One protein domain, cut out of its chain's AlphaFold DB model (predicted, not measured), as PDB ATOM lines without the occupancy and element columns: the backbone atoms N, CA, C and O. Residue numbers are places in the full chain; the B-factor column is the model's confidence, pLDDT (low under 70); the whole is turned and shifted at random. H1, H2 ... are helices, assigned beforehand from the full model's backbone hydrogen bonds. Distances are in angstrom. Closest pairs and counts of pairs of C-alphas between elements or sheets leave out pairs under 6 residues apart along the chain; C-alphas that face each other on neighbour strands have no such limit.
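This is residues 207 to 312 of the 313 residues of the protein "Fungal zn2-cys6 binuclear cluster domain-containing protein" of Fusarium flagelliforme (UniProt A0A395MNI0). Three long helices, H1, H2 and H5, lie side by side as a loose triangle, H2 and H5 running one way and H1 the other, with H1 and H5 only near each other. Short H4 crosses H2 and H5 near the ends where these two begin, H6 packs on H5, and short H3 sits by the last residues of H2. The printed part has 106 residues with six named helices, in order H1 to H6, and no named strand: all helix. It is compact, with a radius of gyration of the C-alphas of 13.7 A and spans of 43 by 30 by 26 A.

Look first at H2, residues 230 to 249, the hub, which touches four other helices. Its residues 239 to 247 touch H1, residues 208 to 224, at a shallow tilt of 7 degrees, opposite ways, a helical hairpin; the closest C-alphas, of Val 215 and Arg 243, are 6.1 A apart. Residues 235 to 242 of H2 touch H5, residues 279 to 292, at a shallow tilt of 10 degrees, the same way; the closest C-alphas, of Ile 239 and Ile 284, are 7.0 A apart. H4, residues 268 to 275, is about perpendicular to H2 at 84 degrees and to H5 at 87 degrees; it touches H2 at Val 234 and Phe 270, closest C-alphas 6.1 A apart, and H5 at Val 274 and Ala 281, 5.3 A. H3, residues 256 to 261, only just touches H2, with 3 pairs of C-alphas within 8 A, the closest those of Val 249 and His 258 at 6.6 A; the two form a helical hairpin. H6, residues 304 to 310, touches H5 at a steep tilt of 40 degrees, opposite ways, also a helical hairpin; the closest C-alphas, of Tyr 290 and Val 308, are 5.9 A apart. H6 is apart from H2. Every O i to N i+4 pair is within hydrogen-bond range in H1, H2, H3, H4 and H6, and 9 of 10 in H5.

Find C-alpha 230 at (19.412, -47.460, 29.818); from there H2 runs 29.1 A to C-alpha 249. H1 begins at C-alpha 208, (49.908, -41.159, 37.244), and runs 24.6 A; H5 runs 20.1 A. The last helix, H6, ends at C-alpha 310, (33.876, -44.063, 56.895).

The C-alphas of Val 228 and Gly 297, the two farthest apart, are 43.7 A from each other. The printed part has no cut, and the link from H5 to H6, 11 residues, is long. The mean pLDDT of the printed part is 78.4; look for values under 70 at residues 207 to 231 and 309 to 312.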
ATOM      1  N   HIS A 207      52.894 -38.814  39.182       52.94
ATOM      2  CA  HIS A 207      51.906 -39.468  40.091       52.94
ATOM      3  C   HIS A 207      50.758 -40.233  39.393       52.94
ATOM      4  O   HIS A 207      49.742 -40.577  40.000       52.94
ATOM      5  N   GLU A 208      50.926 -40.547  38.111       53.62
ATOM      6  CA  GLU A 208      49.908 -41.159  37.244       53.62
ATOM      7  C   GLU A 208      49.397 -42.527  37.746       53.62
ATOM      8  O   GLU A 208      48.221 -42.855  37.587       53.62
ATOM      9  N   ARG A 209      50.255 -43.317  38.411       57.03
ATOM     10  CA  ARG A 209      49.950 -44.707  38.794       57.03
ATOM     11  C   ARG A 209      48.792 -44.846  39.783       57.03
ATOM     12  O   ARG A 209      47.917 -45.666  39.536       57.03
ATOM     13  N   GLU A 210      48.748 -44.072  40.867       57.69
ATOM     14  CA  GLU A 210      47.659 -44.183  41.859       57.69
ATOM     15  C   GLU A 210      46.305 -43.769  41.274       57.69
ATOM     16  O   GLU A 210      45.294 -44.437  41.492       57.69
ATOM     17  N   SER A 211      46.303 -42.695  40.483       57.72
ATOM     18  CA  SER A 211      45.111 -42.169  39.810       57.72
ATOM     19  C   SER A 211      44.528 -43.194  38.832       57.72
ATOM     20  O   SER A 211      43.323 -43.440  38.821       57.72
ATOM     21  N   LEU A 212      45.394 -43.844  38.046       63.00
ATOM     22  CA  LEU A 212      45.005 -44.890  37.102       63.00
ATOM     23  C   LEU A 212      44.547 -46.180  37.796       63.00
ATOM     24  O   LEU A 212      43.652 -46.849  37.284       63.00
ATOM     25  N   LEU A 213      45.130 -46.540  38.944       65.75
ATOM     26  CA  LEU A 213      44.718 -47.721  39.714       65.75
ATOM     27  C   LEU A 213      43.306 -47.561  40.287       65.75
ATOM     28  O   LEU A 213      42.509 -48.490  40.177       65.75
ATOM     29  N   MET A 214      42.970 -46.381  40.823       62.91
ATOM     30  CA  MET A 214      41.621 -46.102  41.330       62.91
ATOM     31  C   MET A 214      40.572 -46.154  40.210       62.91
ATOM     32  O   MET A 214      39.515 -46.759  40.364       62.91
ATOM     33  N   VAL A 215      40.888 -45.583  39.043       65.44
ATOM     34  CA  VAL A 215      40.014 -45.648  37.861       65.44
ATOM     35  C   VAL A 215      39.825 -47.093  37.387       65.44
ATOM     36  O   VAL A 215      38.698 -47.506  37.127       65.44
ATOM     37  N   LYS A 216      40.902 -47.888  37.319       68.19
ATOM     38  CA  LYS A 216      40.831 -49.306  36.928       68.19
ATOM     39  C   LYS A 216      40.000 -50.147  37.895       68.19
ATOM     40  O   LYS A 216      39.299 -51.047  37.444       68.19
ATOM     41  N   TYR A 217      40.070 -49.866  39.198       68.50
ATOM     42  CA  TYR A 217      39.240 -50.535  40.202       68.50
ATOM     43  C   TYR A 217      37.744 -50.315  39.921       68.50
ATOM     44  O   TYR A 217      36.992 -51.282  39.825       68.50
ATOM     45  N   LEU A 218      37.340 -49.061  39.686       63.94
ATOM     46  CA  LEU A 218      35.946 -48.701  39.388       63.94
ATOM     47  C   LEU A 218      35.444 -49.327  38.082       63.94
ATOM     48  O   LEU A 218      34.317 -49.812  38.018       63.94
ATOM     49  N   GLU A 219      36.286 -49.353  37.044       66.94
ATOM     50  CA  GLU A 219      35.952 -50.006  35.774       66.94
ATOM     51  C   GLU A 219      35.758 -51.522  35.939       66.94
ATOM     52  O   GLU A 219      34.890 -52.102  35.285       66.94
ATOM     53  N   ASN A 220      36.549 -52.172  36.800       67.06
ATOM     54  CA  ASN A 220      36.413 -53.603  37.060       67.06
ATOM     55  C   ASN A 220      35.144 -53.928  37.848       67.06
ATOM     56  O   ASN A 220      34.426 -54.836  37.438       67.06
ATOM     57  N   GLU A 221      34.834 -53.176  38.911       62.78
ATOM     58  CA  GLU A 221      33.573 -53.362  39.646       62.78
ATOM     59  C   GLU A 221      32.361 -53.191  38.727       62.78
ATOM     60  O   GLU A 221      31.439 -54.009  38.740       62.78
ATOM     61  N   PHE A 222      32.389 -52.182  37.856       60.31
ATOM     62  CA  PHE A 222      31.308 -51.939  36.909       60.31
ATOM     63  C   PHE A 222      31.159 -53.070  35.876       60.31
ATOM     64  O   PHE A 222      30.055 -53.554  35.633       60.31
ATOM     65  N   LYS A 223      32.268 -53.560  35.301       64.56
ATOM     66  CA  LYS A 223      32.248 -54.688  34.348       64.56
ATOM     67  C   LYS A 223      31.720 -55.978  34.967       64.56
ATOM     68  O   LYS A 223      31.049 -56.740  34.278       64.56
ATOM     69  N   THR A 224      32.006 -56.225  36.245       62.88
ATOM     70  CA  THR A 224      31.491 -57.406  36.951       62.88
ATOM     71  C   THR A 224      29.987 -57.355  37.219       62.88
ATOM     72  O   THR A 224      29.398 -58.401  37.473       62.88
ATOM     73  N   MET A 225      29.355 -56.180  37.130       55.41
ATOM     74  CA  MET A 225      27.933 -55.996  37.447       55.41
ATOM     75  C   MET A 225      26.969 -56.178  36.263       55.41
ATOM     76  O   MET A 225      25.770 -56.208  36.501       55.41
ATOM     77  N   GLY A 226      27.462 -56.351  35.027       53.34
ATOM     78  CA  GLY A 226      26.678 -56.783  33.854       53.34
ATOM     79  C   GLY A 226      25.314 -56.095  33.654       53.34
ATOM     80  O   GLY A 226      24.290 -56.669  34.008       53.34
ATOM     81  N   GLY A 227      25.277 -54.914  33.024       53.84
ATOM     82  CA  GLY A 227      24.029 -54.208  32.693       53.84
ATOM     83  C   GLY A 227      23.778 -54.071  31.185       53.84
ATOM     84  O   GLY A 227      24.670 -53.684  30.435       53.84
ATOM     85  N   VAL A 228      22.552 -54.376  30.738       53.06
ATOM     86  CA  VAL A 228      22.072 -54.243  29.337       53.06
ATOM     87  C   VAL A 228      21.056 -53.080  29.191       53.06
ATOM     88  O   VAL A 228      20.512 -52.859  28.115       53.06
ATOM     89  N   ASP A 229      20.838 -52.273  30.239       61.38
ATOM     90  CA  ASP A 229      19.747 -51.280  30.312       61.38
ATOM     91  C   ASP A 229      20.170 -49.806  30.144       61.38
ATOM     92  O   ASP A 229      21.329 -49.428  30.285       61.38
ATOM     93  N   ALA A 230      19.200 -48.913  29.914       59.16
ATOM     94  CA  ALA A 230      19.412 -47.460  29.818       59.16
ATOM     95  C   ALA A 230      20.064 -46.836  31.075       59.16
ATOM     96  O   ALA A 230      20.877 -45.918  30.956       59.16
ATOM     97  N   LEU A 231      19.778 -47.367  32.272       62.75
ATOM     98  CA  LEU A 231      20.440 -46.984  33.533       62.75
ATOM     99  C   LEU A 231      21.951 -47.253  33.497       62.75
ATOM    100  O   LEU A 231      22.738 -46.451  33.996       62.75
ATOM    101  N   ASP A 232      22.366 -48.320  32.818       74.12
ATOM    102  CA  ASP A 232      23.772 -48.652  32.600       74.12
ATOM    103  C   ASP A 232      24.484 -47.552  31.795       74.12
ATOM    104  O   ASP A 232      25.641 -47.227  32.053       74.12
ATOM    105  N   THR A 233      23.768 -46.893  30.875       82.94
ATOM    106  CA  THR A 233      24.300 -45.769  30.086       82.94
ATOM    107  C   THR A 233      24.541 -44.529  30.951       82.94
ATOM    108  O   THR A 233      25.579 -43.879  30.811       82.94
ATOM    109  N   VAL A 234      23.633 -44.230  31.887       88.75
ATOM    110  CA  VAL A 234      23.763 -43.097  32.820       88.75
ATOM    111  C   VAL A 234      24.977 -43.289  33.740       88.75
ATOM    112  O   VAL A 234      25.804 -42.382  33.873       88.75
ATOM    113  N   TYR A 235      25.153 -44.489  34.307       86.19
ATOM    114  CA  TYR A 235      26.335 -44.821  35.113       86.19
ATOM    115  C   TYR A 235      27.628 -44.803  34.291       86.19
ATOM    116  O   TYR A 235      28.610 -44.187  34.712       86.19
ATOM    117  N   LYS A 236      27.629 -45.410  33.093       83.31
ATOM    118  CA  LYS A 236      28.774 -45.392  32.165       83.31
ATOM    119  C   LYS A 236      29.241 -43.971  31.887       83.31
ATOM    120  O   LYS A 236      30.434 -43.695  31.987       83.31
ATOM    121  N   GLN A 237      28.320 -43.059  31.584       88.50
ATOM    122  CA  GLN A 237      28.665 -41.674  31.278       88.50
ATOM    123  C   GLN A 237      29.283 -40.950  32.484       88.50
ATOM    124  O   GLN A 237      30.274 -40.231  32.328       88.50
ATOM    125  N   ALA A 238      28.749 -41.170  33.690       90.31
ATOM    126  CA  ALA A 238      29.304 -40.608  34.921       90.31
ATOM    127  C   ALA A 238      30.714 -41.150  35.229       90.31
ATOM    128  O   ALA A 238      31.597 -40.381  35.613       90.31
ATOM    129  N   ILE A 239      30.952 -42.447  35.007       85.38
ATOM    130  CA  ILE A 239      32.265 -43.088  35.190       85.38
ATOM    131  C   ILE A 239      33.274 -42.575  34.157       85.38
ATOM    132  O   ILE A 239      34.399 -42.220  34.514       85.38
ATOM    133  N   ILE A 240      32.882 -42.495  32.881       83.69
ATOM    134  CA  ILE A 240      33.743 -41.994  31.802       83.69
ATOM    135  C   ILE A 240      34.149 -40.545  32.081       83.69
ATOM    136  O   ILE A 240      35.336 -40.213  32.008       83.69
ATOM    137  N   SER A 241      33.194 -39.683  32.441       88.94
ATOM    138  CA  SER A 241      33.492 -38.288  32.766       88.94
ATOM    139  C   SER A 241      34.372 -38.176  34.015       88.94
ATOM    140  O   SER A 241      35.326 -37.394  34.015       88.94
ATOM    141  N   LEU A 242      34.134 -39.003  35.043       87.69
ATOM    142  CA  LEU A 242      34.967 -39.044  36.245       87.69
ATOM    143  C   LEU A 242      36.403 -39.432  35.900       87.69
ATOM    144  O   LEU A 242      37.338 -38.773  36.338       87.69
ATOM    145  N   ARG A 243      36.602 -40.448  35.059       80.94
ATOM    146  CA  ARG A 243      37.930 -40.869  34.600       80.94
ATOM    147  C   ARG A 243      38.671 -39.741  33.888       80.94
ATOM    148  O   ARG A 243      39.832 -39.484  34.207       80.94
ATOM    149  N   VAL A 244      38.017 -39.074  32.934       82.81
ATOM    150  CA  VAL A 244      38.609 -37.938  32.209       82.81
ATOM    151  C   VAL A 244      39.060 -36.863  33.195       82.81
ATOM    152  O   VAL A 244      40.175 -36.349  33.096       82.81
ATOM    153  N   TRP A 245      38.223 -36.574  34.188       87.06
ATOM    154  CA  TRP A 245      38.543 -35.633  35.247       87.06
ATOM    155  C   TRP A 245      39.730 -36.073  36.109       87.06
ATOM    156  O   TRP A 245      40.665 -35.292  36.269       87.06
ATOM    157  N   VAL A 246      39.739 -37.313  36.616       83.00
ATOM    158  CA  VAL A 246      40.814 -37.844  37.474       83.00
ATOM    159  C   VAL A 246      42.171 -37.740  36.785       83.00
ATOM    160  O   VAL A 246      43.142 -37.314  37.412       83.00
ATOM    161  N   VAL A 247      42.231 -38.079  35.494       78.31
ATOM    162  CA  VAL A 247      43.447 -37.947  34.680       78.31
ATOM    163  C   VAL A 247      43.844 -36.478  34.544       78.31
ATOM    164  O   VAL A 247      44.996 -36.129  34.800       78.31
ATOM    165  N   ARG A 248      42.891 -35.598  34.210       78.81
ATOM    166  CA  ARG A 248      43.140 -34.160  34.027       78.81
ATOM    167  C   ARG A 248      43.684 -33.492  35.290       78.81
ATOM    168  O   ARG A 248      44.587 -32.666  35.196       78.81
ATOM    169  N   VAL A 249      43.161 -33.855  36.460       78.88
ATOM    170  CA  VAL A 249      43.594 -33.292  37.750       78.88
ATOM    171  C   VAL A 249      44.716 -34.093  38.412       78.88
ATOM    172  O   VAL A 249      45.162 -33.716  39.491       78.88
ATOM    173  N   GLN A 250      45.162 -35.202  37.809       75.69
ATOM    174  CA  GLN A 250      46.161 -36.128  38.368       75.69
ATOM    175  C   GLN A 250      45.829 -36.566  39.811       75.69
ATOM    176  O   GLN A 250      46.698 -36.594  40.683       75.69
ATOM    177  N   ALA A 251      44.542 -36.810  40.084       77.19
ATOM    178  CA  ALA A 251      43.982 -37.061  41.422       77.19
ATOM    179  C   ALA A 251      44.401 -36.053  42.522       77.19
ATOM    180  O   ALA A 251      44.413 -36.396  43.710       77.19
ATOM    181  N   ARG A 252      44.748 -34.815  42.143       80.75
ATOM    182  CA  ARG A 252      45.093 -33.705  43.042       80.75
ATOM    183  C   ARG A 252      44.493 -32.392  42.516       80.75
ATOM    184  O   ARG A 252      45.165 -31.661  41.782       80.75
ATOM    185  N   PRO A 253      43.231 -32.075  42.859       85.19
ATOM    186  CA  PRO A 253      42.632 -30.795  42.496       85.19
ATOM    187  C   PRO A 253      43.433 -29.626  43.099       85.19
ATOM    188  O   PRO A 253      44.087 -29.787  44.122       85.19
ATOM    189  N   ARG A 254      43.433 -28.466  42.424       82.69
ATOM    190  CA  ARG A 254      44.215 -27.264  42.810       82.69
ATOM    191  C   ARG A 254      43.470 -25.947  42.577       82.69
ATOM    192  O   ARG A 254      43.926 -24.891  42.993       82.69
ATOM    193  N   THR A 255      42.356 -25.990  41.854       83.06
ATOM    194  CA  THR A 255      41.575 -24.820  41.447       83.06
ATOM    195  C   THR A 255      40.094 -25.098  41.659       83.06
ATOM    196  O   THR A 255      39.670 -26.256  41.704       83.06
ATOM    197  N   TRP A 256      39.291 -24.035  41.710       85.75
ATOM    198  CA  TRP A 256      37.834 -24.163  41.713       85.75
ATOM    199  C   TRP A 256      37.320 -24.887  40.471       85.75
ATOM    200  O   TRP A 256      36.431 -25.721  40.591       85.75
ATOM    201  N   GLY A 257      37.909 -24.653  39.292       84.81
ATOM    202  CA  GLY A 257      37.511 -25.382  38.090       84.81
ATOM    203  C   GLY A 257      37.776 -26.884  38.208       84.81
ATOM    204  O   GLY A 257      36.897 -27.664  37.855       84.81
ATOM    205  N   HIS A 258      38.878 -27.320  38.832       87.31
ATOM    206  CA  HIS A 258      39.088 -28.741  39.137       87.31
ATOM    207  C   HIS A 258      38.003 -29.303  40.068       87.31
ATOM    208  O   HIS A 258      37.533 -30.410  39.830       87.31
ATOM    209  N   VAL A 259      37.585 -28.576  41.105       90.00
ATOM    210  CA  VAL A 259      36.542 -29.049  42.036       90.00
ATOM    211  C   VAL A 259      35.171 -29.125  41.353       90.00
ATOM    212  O   VAL A 259      34.460 -30.120  41.498       90.00
ATOM    213  N   LEU A 260      34.824 -28.098  40.575       90.06
ATOM    214  CA  LEU A 260      33.504 -27.915  39.966       90.06
ATOM    215  C   LEU A 260      33.292 -28.733  38.689       90.06
ATOM    216  O   LEU A 260      32.147 -29.001  38.326       90.06
ATOM    217  N   TRP A 261      34.363 -29.134  37.993       89.44
ATOM    218  CA  TRP A 261      34.253 -29.721  36.656       89.44
ATOM    219  C   TRP A 261      33.350 -30.954  36.622       89.44
ATOM    220  O   TRP A 261      32.440 -31.004  35.800       89.44
ATOM    221  N   TRP A 262      33.569 -31.943  37.492       92.62
ATOM    222  CA  TRP A 262      32.800 -33.188  37.418       92.62
ATOM    223  C   TRP A 262      31.323 -32.998  37.802       92.62
ATOM    224  O   TRP A 262      30.484 -33.297  36.952       92.62
ATOM    225  N   PRO A 263      30.970 -32.397  38.965       94.19
ATOM    226  CA  PRO A 263      29.573 -32.127  39.323       94.19
ATOM    227  C   PRO A 263      28.807 -31.342  38.253       94.19
ATOM    228  O   PRO A 263      27.630 -31.595  37.998       94.19
ATOM    229  N   ALA A 264      29.482 -30.407  37.584       89.56
ATOM    230  CA  ALA A 264      28.876 -29.576  36.557       89.56
ATOM    231  C   ALA A 264      28.628 -30.289  35.218       89.56
ATOM    232  O   ALA A 264      27.950 -29.724  34.360       89.56
ATOM    233  N   ASN A 265      29.200 -31.473  34.993       89.06
ATOM    234  CA  ASN A 265      29.031 -32.255  33.761       89.06
ATOM    235  C   ASN A 265      28.158 -33.505  33.968       89.06
ATOM    236  O   ASN A 265      28.088 -34.355  33.083       89.06
ATOM    237  N   LEU A 266      27.501 -33.624  35.125       92.19
ATOM    238  CA  LEU A 266      26.584 -34.722  35.414       92.19
ATOM    239  C   LEU A 266      25.236 -34.545  34.710       92.19
ATOM    240  O   LEU A 266      24.647 -33.456  34.719       92.19
ATOM    241  N   ASP A 267      24.750 -35.661  34.168       92.56
ATOM    242  CA  ASP A 267      23.391 -35.826  33.658       92.56
ATOM    243  C   ASP A 267      22.358 -35.646  34.782       92.56
ATOM    244  O   ASP A 267      22.611 -36.050  35.922       92.56
ATOM    245  N   ASP A 268      21.204 -35.048  34.480       93.31
ATOM    246  CA  ASP A 268      20.143 -34.822  35.472       93.31
ATOM    247  C   ASP A 268      19.656 -36.137  36.102       93.31
ATOM    248  O   ASP A 268      19.521 -36.205  37.324       93.31
ATOM    249  N   ASN A 269      19.522 -37.211  35.315       94.12
ATOM    250  CA  ASN A 269      19.091 -38.514  35.831       94.12
ATOM    251  C   ASN A 269      20.121 -39.094  36.805       94.12
ATOM    252  O   ASN A 269      19.760 -39.687  37.819       94.12
ATOM    253  N   PHE A 270      21.418 -38.898  36.537       94.19
ATOM    254  CA  PHE A 270      22.463 -39.322  37.468       94.19
ATOM    255  C   PHE A 270      22.407 -38.525  38.776       94.19
ATOM    256  O   PHE A 270      22.561 -39.091  39.856       94.19
ATOM    257  N   VAL A 271      22.165 -37.213  38.701       94.75
ATOM    258  CA  VAL A 271      22.017 -36.369  39.897       94.75
ATOM    259  C   VAL A 271      20.823 -36.820  40.735       94.75
ATOM    260  O   VAL A 271      20.929 -36.862  41.962       94.75
ATOM    261  N   ASP A 272      19.718 -37.205  40.102       94.38
ATOM    262  CA  ASP A 272      18.549 -37.724  40.807       94.38
ATOM    263  C   ASP A 272      18.816 -39.088  41.457       94.38
ATOM    264  O   ASP A 272      18.391 -39.304  42.592       94.38
ATOM    265  N   LEU A 273      19.615 -39.960  40.832       93.38
ATOM    266  CA  LEU A 273      20.097 -41.198  41.462       93.38
ATOM    267  C   LEU A 273      20.971 -40.912  42.695       93.38
ATOM    268  O   LEU A 273      20.795 -41.541  43.739       93.38
ATOM    269  N   VAL A 274      21.866 -39.922  42.619       93.31
ATOM    270  CA  VAL A 274      22.676 -39.484  43.771       93.31
ATOM    271  C   VAL A 274      21.785 -38.923  44.887       93.31
ATOM    272  O   VAL A 274      21.966 -39.284  46.048       93.31
ATOM    273  N   ARG A 275      20.788 -38.087  44.564       92.62
ATOM    274  CA  ARG A 275      19.803 -37.576  45.541       92.62
ATOM    275  C   ARG A 275      18.981 -38.696  46.171       92.62
ATOM    276  O   ARG A 275      18.737 -38.668  47.374       92.62
ATOM    277  N   GLY A 276      18.599 -39.686  45.369       92.06
ATOM    278  CA  GLY A 276      17.927 -40.907  45.806       92.06
ATOM    279  C   GLY A 276      18.819 -41.851  46.614       92.06
ATOM    280  O   GLY A 276      18.319 -42.853  47.123       92.06
ATOM    281  N   LYS A 277      20.112 -41.529  46.767       89.44
ATOM    282  CA  LYS A 277      21.131 -42.353  47.431       89.44
ATOM    283  C   LYS A 277      21.220 -43.758  46.838       89.44
ATOM    284  O   LYS A 277      21.440 -44.723  47.573       89.44
ATOM    285  N   ASP A 278      21.058 -43.868  45.521       89.75
ATOM    286  CA  ASP A 278      21.339 -45.116  44.819       89.75
ATOM    287  C   ASP A 278      22.759 -45.588  45.159       89.75
ATOM    288  O   ASP A 278      23.704 -44.794  45.225       89.75
ATOM    289  N   HIS A 279      22.902 -46.889  45.405       83.62
ATOM    290  CA  HIS A 279      24.145 -47.452  45.904       83.62
ATOM    291  C   HIS A 279      25.320 -47.184  44.957       83.62
ATOM    292  O   HIS A 279      26.365 -46.697  45.396       83.62
ATOM    293  N   LEU A 280      25.146 -47.441  43.659       82.81
ATOM    294  CA  LEU A 280      26.209 -47.294  42.670       82.81
ATOM    295  C   LEU A 280      26.493 -45.817  42.380       82.81
ATOM    296  O   LEU A 280      27.657 -45.413  42.311       82.81
ATOM    297  N   ALA A 281      25.448 -44.988  42.292       89.56
ATOM    298  CA  ALA A 281      25.596 -43.540  42.148       89.56
ATOM    299  C   ALA A 281      26.411 -42.940  43.305       89.56
ATOM    300  O   ALA A 281      27.314 -42.128  43.083       89.56
ATOM    301  N   MET A 282      26.143 -43.382  44.537       88.38
ATOM    302  CA  MET A 282      26.863 -42.941  45.730       88.38
ATOM    303  C   MET A 282      28.308 -43.439  45.765       88.38
ATOM    304  O   MET A 282      29.186 -42.679  46.176       88.38
ATOM    305  N   VAL A 283      28.587 -44.665  45.307       83.56
ATOM    306  CA  VAL A 283      29.967 -45.159  45.154       83.56
ATOM    307  C   VAL A 283      30.744 -44.253  44.199       83.56
ATOM    308  O   VAL A 283      31.806 -43.758  44.570       83.56
ATOM    309  N   ILE A 284      30.197 -43.949  43.018       86.44
ATOM    310  CA  ILE A 284      30.842 -43.069  42.031       86.44
ATOM    311  C   ILE A 284      31.038 -41.652  42.603       86.44
ATOM    312  O   ILE A 284      32.134 -41.094  42.532       86.44
ATOM    313  N   ALA A 285      30.009 -41.075  43.229       90.44
ATOM    314  CA  ALA A 285      30.068 -39.742  43.831       90.44
ATOM    315  C   ALA A 285      31.106 -39.639  44.966       90.44
ATOM    316  O   ALA A 285      31.793 -38.621  45.103       90.44
ATOM    317  N   ARG A 286      31.278 -40.703  45.760       86.50
ATOM    318  CA  ARG A 286      32.299 -40.774  46.817       86.50
ATOM    319  C   ARG A 286      33.716 -40.749  46.268       86.50
ATOM    320  O   ARG A 286      34.585 -40.184  46.919       86.50
ATOM    321  N   GLN A 287      33.961 -41.299  45.083       84.44
ATOM    322  CA  GLN A 287      35.292 -41.261  44.467       84.44
ATOM    323  C   GLN A 287      35.710 -39.832  44.129       84.44
ATOM    324  O   GLN A 287      36.837 -39.423  44.416       84.44
ATOM    325  N   TRP A 288      34.778 -39.041  43.592       90.44
ATOM    326  CA  TRP A 288      34.986 -37.608  43.417       90.44
ATOM    327  C   TRP A 288      35.260 -36.923  44.764       90.44
ATOM    328  O   TRP A 288      36.293 -36.269  44.914       90.44
ATOM    329  N   ALA A 289      34.398 -37.132  45.767       89.25
ATOM    330  CA  ALA A 289      34.545 -36.503  47.082       89.25
ATOM    331  C   ALA A 289      35.874 -36.878  47.767       89.25
ATOM    332  O   ALA A 289      36.526 -36.033  48.379       89.25
ATOM    333  N   TYR A 290      36.320 -38.128  47.612       85.38
ATOM    334  CA  TYR A 290      37.594 -38.616  48.129       85.38
ATOM    335  C   TYR A 290      38.768 -37.866  47.498       85.38
ATOM    336  O   TYR A 290      39.647 -37.380  48.210       85.38
ATOM    337  N   ILE A 291      38.773 -37.712  46.175       85.19
ATOM    338  CA  ILE A 291      39.845 -36.997  45.476       85.19
ATOM    339  C   ILE A 291      39.842 -35.510  45.845       85.19
ATOM    340  O   ILE A 291      40.912 -34.945  46.066       85.19
ATOM    341  N   VAL A 292      38.672 -34.880  45.979       89.12
ATOM    342  CA  VAL A 292      38.591 -33.481  46.426       89.12
ATOM    343  C   VAL A 292      39.062 -33.323  47.875       89.12
ATOM    344  O   VAL A 292      39.742 -32.347  48.179       89.12
ATOM    345  N   SER A 293      38.827 -34.307  48.748       85.19
ATOM    346  CA  SER A 293      39.317 -34.287  50.136       85.19
ATOM    347  C   SER A 293      40.846 -34.313  50.280       85.19
ATOM    348  O   SER A 293      41.360 -34.094  51.373       85.19
ATOM    349  N   ARG A 294      41.587 -34.550  49.187       82.56
ATOM    350  CA  ARG A 294      43.055 -34.461  49.157       82.56
ATOM    351  C   ARG A 294      43.576 -33.021  49.117       82.56
ATOM    352  O   ARG A 294      44.784 -32.826  49.228       82.56
ATOM    353  N   LEU A 295      42.705 -32.027  48.928       83.56
ATOM    354  CA  LEU A 295      43.056 -30.618  49.104       83.56
ATOM    355  C   LEU A 295      43.408 -30.363  50.575       83.56
ATOM    356  O   LEU A 295      42.543 -30.395  51.446       83.56
ATOM    357  N   SER A 296      44.688 -30.128  50.849       73.00
ATOM    358  CA  SER A 296      45.192 -29.806  52.185       73.00
ATOM    359  C   SER A 296      45.177 -28.301  52.438       73.00
ATOM    360  O   SER A 296      45.481 -27.531  51.532       73.00
ATOM    361  N   GLY A 297      44.916 -27.889  53.682       77.19
ATOM    362  CA  GLY A 297      44.973 -26.476  54.077       77.19
ATOM    363  C   GLY A 297      43.767 -25.645  53.629       77.19
ATOM    364  O   GLY A 297      43.850 -24.421  53.596       77.19
ATOM    365  N   VAL A 298      42.654 -26.300  53.285       86.81
ATOM    366  CA  VAL A 298      41.398 -25.655  52.883       86.81
ATOM    367  C   VAL A 298      40.362 -25.839  53.990       86.81
ATOM    368  O   VAL A 298      39.801 -26.923  54.148       86.81
ATOM    369  N   TRP A 299      40.078 -24.770  54.735       86.94
ATOM    370  CA  TRP A 299      39.272 -24.812  55.968       86.94
ATOM    371  C   TRP A 299      37.870 -25.427  55.798       86.94
ATOM    372  O   TRP A 299      37.335 -26.077  56.702       86.94
ATOM    373  N   PHE A 300      37.245 -25.222  54.636       88.31
ATOM    374  CA  PHE A 300      35.898 -25.718  54.345       88.31
ATOM    375  C   PHE A 300      35.880 -27.194  53.914       88.31
ATOM    376  O   PHE A 300      34.807 -27.757  53.735       88.31
ATOM    377  N   LEU A 301      37.040 -27.843  53.778       86.94
ATOM    378  CA  LEU A 301      37.163 -29.287  53.531       86.94
ATOM    379  C   LEU A 301      37.635 -30.061  54.766       86.94
ATOM    380  O   LEU A 301      37.763 -31.289  54.731       86.94
ATOM    381  N   ASP A 302      37.859 -29.376  55.885       80.88
ATOM    382  CA  ASP A 302      38.265 -30.018  57.128       80.88
ATOM    383  C   ASP A 302      37.203 -31.040  57.587       80.88
ATOM    384  O   ASP A 302      36.002 -30.757  57.679       80.88
ATOM    385  N   GLY A 303      37.648 -32.264  57.878       74.94
ATOM    386  CA  GLY A 303      36.789 -33.387  58.273       74.94
ATOM    387  C   GLY A 303      36.147 -34.157  57.110       74.94
ATOM    388  O   GLY A 303      35.572 -35.223  57.335       74.94
ATOM    389  N   TRP A 304      36.277 -33.694  55.863       81.62
ATOM    390  CA  TRP A 304      35.615 -34.314  54.711       81.62
ATOM    391  C   TRP A 304      36.196 -35.690  54.358       81.62
ATOM    392  O   TRP A 304      35.448 -36.659  54.223       81.62
ATOM    393  N   GLY A 305      37.529 -35.819  54.316       73.38
ATOM    394  CA  GLY A 305      38.203 -37.079  53.965       73.38
ATOM    395  C   GLY A 305      37.825 -38.245  54.881       73.38
ATOM    396  O   GLY A 305      37.486 -39.328  54.406       73.38
ATOM    397  N   HIS A 306      37.769 -38.012  56.196       71.25
ATOM    398  CA  HIS A 306      37.341 -39.027  57.165       71.25
ATOM    399  C   HIS A 306      35.913 -39.523  56.885       71.25
ATOM    400  O   HIS A 306      35.643 -40.720  56.952       71.25
ATOM    401  N   ARG A 307      34.987 -38.631  56.519       75.00
ATOM    402  CA  ARG A 307      33.585 -38.995  56.257       75.00
ATOM    403  C   ARG A 307      33.391 -39.786  54.972       75.00
ATOM    404  O   ARG A 307      32.585 -40.719  54.940       75.00
ATOM    405  N   VAL A 308      34.124 -39.423  53.925       73.94
ATOM    406  CA  VAL A 308      34.091 -40.160  52.661       73.94
ATOM    407  C   VAL A 308      34.646 -41.575  52.866       73.94
ATOM    408  O   VAL A 308      34.054 -42.543  52.395       73.94
ATOM    409  N   HIS A 309      35.704 -41.728  53.667       64.44
ATOM    410  CA  HIS A 309      36.244 -43.044  54.014       64.44
ATOM    411  C   HIS A 309      35.299 -43.895  54.874       64.44
ATOM    412  O   HIS A 309      35.096 -45.068  54.579       64.44
ATOM    413  N   VAL A 310      34.695 -43.319  55.917       54.28
ATOM    414  CA  VAL A 310      33.876 -44.063  56.895       54.28
ATOM    415  C   VAL A 310      32.554 -44.586  56.321       54.28
ATOM    416  O   VAL A 310      31.999 -45.548  56.847       54.28
ATOM    417  N   SER A 311      32.048 -43.979  55.247       48.22
ATOM    418  CA  SER A 311      30.775 -44.366  54.620       48.22
ATOM    419  C   SER A 311      30.910 -45.464  53.552       48.22
ATOM    420  O   SER A 311      29.903 -45.949  53.044       48.22
ATOM    421  N   SER A 312      32.137 -45.889  53.233       36.69
ATOM    422  CA  SER A 312      32.445 -46.826  52.140       36.69
ATOM    423  C   SER A 312      32.489 -48.313  52.547       36.69
ATOM    424  O   SER A 312      32.866 -49.136  51.719       36.69
TER     425      SER A 312